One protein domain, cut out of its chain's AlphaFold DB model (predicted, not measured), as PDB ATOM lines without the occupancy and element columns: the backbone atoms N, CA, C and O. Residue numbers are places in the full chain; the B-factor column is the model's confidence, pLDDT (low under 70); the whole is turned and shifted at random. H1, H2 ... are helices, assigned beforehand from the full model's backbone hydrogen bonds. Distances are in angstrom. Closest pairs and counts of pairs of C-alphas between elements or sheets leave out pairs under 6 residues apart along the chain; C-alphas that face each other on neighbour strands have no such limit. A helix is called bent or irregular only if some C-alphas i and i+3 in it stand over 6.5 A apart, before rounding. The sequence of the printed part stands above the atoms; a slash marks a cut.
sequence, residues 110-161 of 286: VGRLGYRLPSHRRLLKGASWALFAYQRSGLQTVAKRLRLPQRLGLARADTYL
ATOM      1  N   VAL A 110      37.585  -4.699  30.083       75.38
ATOM      2  CA  VAL A 110      37.092  -3.708  31.053       75.38
ATOM      3  C   VAL A 110      35.569  -3.654  31.039       75.38
ATOM      4  O   VAL A 110      34.955  -3.720  32.098       75.38
ATOM      5  N   GLY A 111      34.947  -3.607  29.857       75.19
ATOM      6  CA  GLY A 111      33.491  -3.656  29.713       75.19
ATOM      7  C   GLY A 111      32.903  -4.927  30.327       75.19
ATOM      8  O   GLY A 111      31.998  -4.855  31.153       75.19
ATOM      9  N   ARG A 112      33.479  -6.098  30.025       74.81
ATOM     10  CA  ARG A 112      33.053  -7.383  30.610       74.81
ATOM     11  C   ARG A 112      33.137  -7.387  32.138       74.81
ATOM     12  O   ARG A 112      32.205  -7.857  32.796       74.81
ATOM     13  N   LEU A 113      34.212  -6.843  32.705       76.38
ATOM     14  CA  LEU A 113      34.337  -6.686  34.154       76.38
ATOM     15  C   LEU A 113      33.320  -5.673  34.703       76.38
ATOM     16  O   LEU A 113      32.734  -5.917  35.755       76.38
ATOM     17  N   GLY A 114      33.055  -4.594  33.967       78.69
ATOM     18  CA  GLY A 114      32.095  -3.546  34.309       78.69
ATOM     19  C   GLY A 114      30.649  -4.029  34.430       78.69
ATOM     20  O   GLY A 114      29.898  -3.464  35.213       78.69
ATOM     21  N   TYR A 115      30.261  -5.107  33.742       78.81
ATOM     22  CA  TYR A 115      28.942  -5.730  33.928       78.81
ATOM     23  C   TYR A 115      28.934  -6.789  35.036       78.81
ATOM     24  O   TYR A 115      27.957  -6.926  35.773       78.81
ATOM     25  N   ARG A 116      30.033  -7.540  35.188       78.25
ATOM     26  CA  ARG A 116      30.137  -8.610  36.192       78.25
ATOM     27  C   ARG A 116      30.308  -8.062  37.602       78.25
ATOM     28  O   ARG A 116      29.577  -8.473  38.500       78.25
ATOM     29  N   LEU A 117      31.221  -7.119  37.810       79.31
ATOM     30  CA  LEU A 117      31.579  -6.630  39.140       79.31
ATOM     31  C   LEU A 117      30.382  -6.001  39.881       79.31
ATOM     32  O   LEU A 117      30.126  -6.414  41.014       79.31
ATOM     33  N   PRO A 118      29.567  -5.121  39.263       78.81
ATOM     34  CA  PRO A 118      28.376  -4.582  39.918       78.81
ATOM     35  C   PRO A 118      27.264  -5.618  40.116       78.81
ATOM     36  O   PRO A 118      26.427  -5.470  41.000       78.81
ATOM     37  N   SER A 119      27.240  -6.703  39.338       81.56
ATOM     38  CA  SER A 119      26.261  -7.777  39.553       81.56
ATOM     39  C   SER A 119      26.562  -8.615  40.812       81.56
ATOM     40  O   SER A 119      25.666  -9.247  41.378       81.56
ATOM     41  N   HIS A 120      27.800  -8.560  41.322       84.88
ATOM     42  CA  HIS A 120      28.218  -9.241  42.547       84.88
ATOM     43  C   HIS A 120      27.952  -8.398  43.802       84.88
ATOM     44  O   HIS A 120      28.818  -7.680  44.302       84.88
ATOM     45  N   ARG A 121      26.767  -8.587  44.399       83.50
ATOM     46  CA  ARG A 121      26.324  -7.904  45.636       83.50
ATOM     47  C   ARG A 121      27.364  -7.892  46.768       83.50
ATOM     48  O   ARG A 121      27.502  -6.881  47.445       83.50
ATOM     49  N   ARG A 122      28.108  -8.986  46.989       85.00
ATOM     50  CA  ARG A 122      29.134  -9.056  48.055       85.00
ATOM     51  C   ARG A 122      30.307  -8.107  47.795       85.00
ATOM     52  O   ARG A 122      30.741  -7.429  48.720       85.00
ATOM     53  N   LEU A 123      30.773  -8.038  46.548       88.31
ATOM     54  CA  LEU A 123      31.876  -7.162  46.151       88.31
ATOM     55  C   LEU A 123      31.452  -5.695  46.234       88.31
ATOM     56  O   LEU A 123      32.154  -4.903  46.854       88.31
ATOM     57  N   LEU A 124      30.264  -5.353  45.722       88.25
ATOM     58  CA  LEU A 124      29.717  -3.999  45.862       88.25
ATOM     59  C   LEU A 124      29.546  -3.578  47.322       88.25
ATOM     60  O   LEU A 124      29.869  -2.447  47.681       88.25
ATOM     61  N   LYS A 125      29.065  -4.482  48.180       87.50
ATOM     62  CA  LYS A 125      28.903  -4.207  49.611       87.50
ATOM     63  C   LYS A 125      30.248  -3.984  50.302       87.50
ATOM     64  O   LYS A 125      30.362  -3.050  51.089       87.50
ATOM     65  N   GLY A 126      31.260  -4.794  49.985       90.75
ATOM     66  CA  GLY A 126      32.628  -4.603  50.479       90.75
ATOM     67  C   GLY A 126      33.230  -3.272  50.022       90.75
ATOM     68  O   GLY A 126      33.732  -2.512  50.845       90.75
ATOM     69  N   ALA A 127      33.089  -2.941  48.736       90.56
ATOM     70  CA  ALA A 127      33.537  -1.664  48.180       90.56
ATOM     71  C   ALA A 127      32.827  -0.467  48.835       90.56
ATOM     72  O   ALA A 127      33.464   0.539  49.132       90.56
ATOM     73  N   SER A 128      31.530  -0.589  49.123       91.00
ATOM     74  CA  SER A 128      30.759   0.465  49.791       91.00
ATOM     75  C   SER A 128      31.179   0.650  51.249       91.00
ATOM     76  O   SER A 128      31.252   1.778  51.720       91.00
ATOM     77  N   TRP A 129      31.529  -0.429  51.957       92.94
ATOM     78  CA  TRP A 129      32.119  -0.333  53.296       92.94
ATOM     79  C   TRP A 129      33.500   0.329  53.284       92.94
ATOM     80  O   TRP A 129      33.767   1.190  54.120       92.94
ATOM     81  N   ALA A 130      34.356  -0.025  52.321       93.25
ATOM     82  CA  ALA A 130      35.663   0.608  52.154       93.25
ATOM     83  C   ALA A 130      35.524   2.106  51.838       93.25
ATOM     84  O   ALA A 130      36.189   2.936  52.454       93.25
ATOM     85  N   LEU A 131      34.605   2.459  50.933       92.12
ATOM     86  CA  LEU A 131      34.294   3.845  50.596       92.12
ATOM     87  C   LEU A 131      33.728   4.606  51.803       92.12
ATOM     88  O   LEU A 131      34.158   5.723  52.072       92.12
ATOM     89  N   PHE A 132      32.826   3.994  52.572       92.94
ATOM     90  CA  PHE A 132      32.305   4.577  53.806       92.94
ATOM     91  C   PHE A 132      33.431   4.878  54.806       92.94
ATOM     92  O   PHE A 132      33.511   5.995  55.315       92.94
ATOM     93  N   ALA A 133      34.345   3.931  55.047       93.56
ATOM     94  CA  ALA A 133      35.491   4.135  55.935       93.56
ATOM     95  C   ALA A 133      36.445   5.231  55.420       93.56
ATOM     96  O   ALA A 133      36.908   6.076  56.190       93.56
ATOM     97  N   TYR A 134      36.692   5.269  54.109       93.12
ATOM     98  CA  TYR A 134      37.491   6.305  53.452       93.12
ATOM     99  C   TYR A 134      36.890   7.713  53.608       93.12
ATOM    100  O   TYR A 134      37.614   8.671  53.884       93.12
ATOM    101  N   GLN A 135      35.566   7.844  53.498       92.25
ATOM    102  CA  GLN A 135      34.870   9.116  53.711       92.25
ATOM    103  C   GLN A 135      34.826   9.504  55.194       92.25
ATOM    104  O   GLN A 135      35.139  10.640  55.549       92.25
ATOM    105  N   ARG A 136      34.502   8.551  56.079       92.31
ATOM    106  CA  ARG A 136      34.374   8.756  57.534       92.31
ATOM    107  C   ARG A 136      35.693   9.166  58.192       92.31
ATOM    108  O   ARG A 136      35.668   9.934  59.148       92.31
ATOM    109  N   SER A 137      36.818   8.655  57.690       94.12
ATOM    110  CA  SER A 137      38.167   8.974  58.181       94.12
ATOM    111  C   SER A 137      38.683  10.349  57.738       94.12
ATOM    112  O   SER A 137      39.727  10.783  58.213       94.12
ATOM    113  N   GLY A 138      37.997  11.041  56.820       91.81
ATOM    114  CA  GLY A 138      38.457  12.316  56.259       91.81
ATOM    115  C   GLY A 138      39.593  12.187  55.234       91.81
ATOM    116  O   GLY A 138      40.023  13.198  54.671       91.81
ATOM    117  N   LEU A 139      40.043  10.963  54.922       92.81
ATOM    118  CA  LEU A 139      41.069  10.705  53.903       92.81
ATOM    119  C   LEU A 139      40.660  11.237  52.527       92.81
ATOM    120  O   LEU A 139      41.515  11.714  51.779       92.81
ATOM    121  N   GLN A 140      39.363  11.225  52.206       91.06
ATOM    122  CA  GLN A 140      38.874  11.828  50.967       91.06
ATOM    123  C   GLN A 140      39.148  13.331  50.895       91.06
ATOM    124  O   GLN A 140      39.589  13.833  49.860       91.06
ATOM    125  N   THR A 141      38.947  14.050  51.996       91.00
ATOM    126  CA  THR A 141      39.216  15.489  52.073       91.00
ATOM    127  C   THR A 141      40.700  15.775  51.866       91.00
ATOM    128  O   THR A 141      41.057  16.670  51.098       91.00
ATOM    129  N   VAL A 142      41.575  14.976  52.486       94.06
ATOM    130  CA  VAL A 142      43.032  15.083  52.308       94.06
ATOM    131  C   VAL A 142      43.425  14.797  50.858       94.06
ATOM    132  O   VAL A 142      44.148  15.587  50.249       94.06
ATOM    133  N   ALA A 143      42.904  13.720  50.266       92.00
ATOM    134  CA  ALA A 143      43.203  13.344  48.889       92.00
ATOM    135  C   ALA A 143      42.775  14.420  47.881       92.00
ATOM    136  O   ALA A 143      43.543  14.762  46.979       92.00
ATOM    137  N   LYS A 144      41.584  15.004  48.066       91.19
ATOM    138  CA  LYS A 144      41.088  16.126  47.257       91.19
ATOM    139  C   LYS A 144      41.956  17.375  47.422       91.19
ATOM    140  O   LYS A 144      42.306  18.002  46.423       91.19
ATOM    141  N   ARG A 145      42.370  17.708  48.651       93.62
ATOM    142  CA  ARG A 145      43.250  18.859  48.934       93.62
ATOM    143  C   ARG A 145      44.617  18.720  48.265       93.62
ATOM    144  O   ARG A 145      45.128  19.687  47.711       93.62
ATOM    145  N   LEU A 146      45.177  17.511  48.261       94.88
ATOM    146  CA  LEU A 146      46.442  17.186  47.592       94.88
ATOM    147  C   LEU A 146      46.306  16.999  46.072       94.88
ATOM    148  O   LEU A 146      47.292  16.703  45.396       94.88
ATOM    149  N   ARG A 147      45.093  17.156  45.527       92.69
ATOM    150  CA  ARG A 147      44.758  16.898  44.123       92.69
ATOM    151  C   ARG A 147      45.183  15.495  43.653       92.69
ATOM    152  O   ARG A 147      45.563  15.309  42.497       92.69
ATOM    153  N   LEU A 148      45.145  14.502  44.550       93.12
ATOM    154  CA  LEU A 148      45.512  13.118  44.231       93.12
ATOM    155  C   LEU A 148      44.621  12.514  43.137       93.12
ATOM    156  O   LEU A 148      45.183  11.927  42.215       93.12
ATOM    157  N   PRO A 149      43.281  12.688  43.144       91.31
ATOM    158  CA  PRO A 149      42.447  12.187  42.053       91.31
ATOM    159  C   PRO A 149      42.861  12.750  40.690       91.31
ATOM    160  O   PRO A 149      42.873  12.022  39.707       91.31
ATOM    161  N   GLN A 150      43.256  14.022  40.612       92.75
ATOM    162  CA  GLN A 150      43.740  14.638  39.375       92.75
ATOM    163  C   GLN A 150      45.095  14.061  38.958       92.75
ATOM    164  O   GLN A 150      45.265  13.690  37.801       92.75
ATOM    165  N   ARG A 151      46.035  13.930  39.901       93.38
ATOM    166  CA  ARG A 151      47.377  13.379  39.642       93.38
ATOM    167  C   ARG A 151      47.353  11.911  39.215       93.38
ATOM    168  O   ARG A 151      48.200  11.499  38.436       93.38
ATOM    169  N   LEU A 152      46.384  11.141  39.707       93.00
ATOM    170  CA  LEU A 152      46.211   9.721  39.388       93.00
ATOM    171  C   LEU A 152      45.268   9.476  38.196       93.00
ATOM    172  O   LEU A 152      44.959   8.327  37.897       93.00
ATOM    173  N   GLY A 153      44.757  10.527  37.540       90.75
ATOM    174  CA  GLY A 153      43.801  10.386  36.432       90.75
ATOM    175  C   GLY A 153      42.406   9.889  36.850       90.75
ATOM    176  O   GLY A 153      41.607   9.484  36.010       90.75
ATOM    177  N   LEU A 154      42.081   9.937  38.143       90.38
ATOM    178  CA  LEU A 154      40.821   9.483  38.743       90.38
ATOM    179  C   LEU A 154      39.829  10.621  39.031       90.38
ATOM    180  O   LEU A 154      38.788  10.381  39.640       90.38
ATOM    181  N   ALA A 155      40.109  11.853  38.599       88.75
ATOM    182  CA  ALA A 155      39.276  13.023  38.896       88.75
ATOM    183  C   ALA A 155      37.803  12.820  38.514       88.75
ATOM    184  O   ALA A 155      36.906  13.117  39.300       88.75
ATOM    185  N   ARG A 156      37.548  12.246  37.333       88.44
ATOM    186  CA  ARG A 156      36.187  11.960  36.871       88.44
ATOM    187  C   ARG A 156      35.504  10.892  37.730       88.44
ATOM    188  O   ARG A 156      34.343  11.050  38.085       88.44
ATOM    189  N   ALA A 157      36.216   9.834  38.107       86.25
ATOM    190  CA  ALA A 157      35.664   8.799  38.978       86.25
ATOM    191  C   ALA A 157      35.305   9.356  40.369       86.25
ATOM    192  O   ALA A 157      34.224   9.065  40.873       86.25
ATOM    193  N   ASP A 158      36.155  10.214  40.946       86.94
ATOM    194  CA  ASP A 158      35.906  10.851  42.249       86.94
ATOM    195  C   ASP A 158      34.642  11.732  42.245       86.94
ATOM    196  O   ASP A 158      33.895  11.725  43.225       86.94
ATOM    197  N   THR A 159      34.336  12.415  41.131       86.44
ATOM    198  CA  THR A 159      33.092  13.207  41.009       86.44
ATOM    199  C   THR A 159      31.815  12.368  41.028       86.44
ATOM    200  O   THR A 159      30.767  12.877  41.413       86.44
ATOM    201  N   TYR A 160      31.888  11.087  40.657       86.81
ATOM    202  CA  TYR A 160      30.730  10.187  40.664       86.81
ATOM    203  C   TYR A 160      30.564   9.412  41.977       86.81
ATOM    204  O   TYR A 160      29.600   8.656  42.119       86.81
ATOM    205  N   LEU A 161      31.476   9.566  42.945       85.88
ATOM    206  CA  LEU A 161      31.343   8.897  44.237       85.88
ATOM    207  C   LEU A 161      30.177   9.499  45.039       85.88
ATOM    208  O   LEU A 161      30.136  10.719  45.210       85.88
TER     209      LEU A 161
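Overview. This is residues 110 to 161 of the 286 residues of an uncharacterized protein of Alkalilimnicola ehrlichii (UniProt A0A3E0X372). The model is an open, U-shaped frame of helices round an empty middle: the long helix H2 makes the base, H1 stands off one end of it at about a right angle, and H3, H4 and H5 form the other arm, which hooks back inward so that H5 lies on the inner side of that arm. The two arms stay apart. The printed part has 52 residues, with five named helices in the order H1, H2, H3, H4, H5 and no named strand, and its class is all helix. The whole is loose, with a radius of gyration of the C-alphas of 12.8 A, and the C-alphas span 33 by 23 by 13 A.

Arrangement. H1, residues 110 to 119, and H2, residues 121 to 136, only just touch, with 3 pairs of C-alphas within 8 A, and they touch only at the corner by their link. H2 touches H1 with residues 123 to 124 alone; the closest C-alphas of the two helices are those of Pro 118 and Leu 124, 6.1 A apart. The lines of H1 and H2 are about perpendicular, at 89 degrees. H3, residues 139 to 145, is close to H2 but not clearly touching; their closest C-alphas, those of Tyr 134 and Gln 140, are 6.2 A apart. H2 and H3 run the same way at a steep tilt of 62 degrees. H4, residues 148 to 151, is close to H3 but not clearly touching, with the closest C-alphas, those of Ala 143 and Pro 149, 7.0 A apart. H5, residues 155 to 159, is close to H4 but not clearly touching; the C-alphas of Pro 149 and Ala 155 are the closest, 4.6 A apart. H1 is apart from H3, H4 and H5, H2 is apart from H4 and H5, and H3 is apart from H5. Every O i to N i+4 pair is within hydrogen-bond range in H2, H3 and H5, against 4 of 6 in H1; H4 is too short for such a pair.

Along the chain. H1 begins at C-alpha 110, (37.092, -3.708, 31.053), and measures 14.4 A from first to last C-alpha. It is neither bent nor irregular, but only just: C-alphas 115 and 118 are 6.1 A apart. H2, the longest helix, runs 22.0 A from C-alpha 121, (26.324, -7.904, 45.636). H3 measures 9.8 A, H4 5.0 A and H5 6.5 A, and H5 ends at C-alpha 159, (33.092, 13.207, 41.009).

Size, cuts and confidence. The two C-alphas farthest apart, those of Arg 112 and Arg 145, are 33.6 A apart. The printed part has no cut, and the four links between its helices are tight. Residues 110 to 130 and residues 132 to 139 stand free. The mean pLDDT of the printed part is 88.1, that of H1 is 78, and no printed residue is under 70.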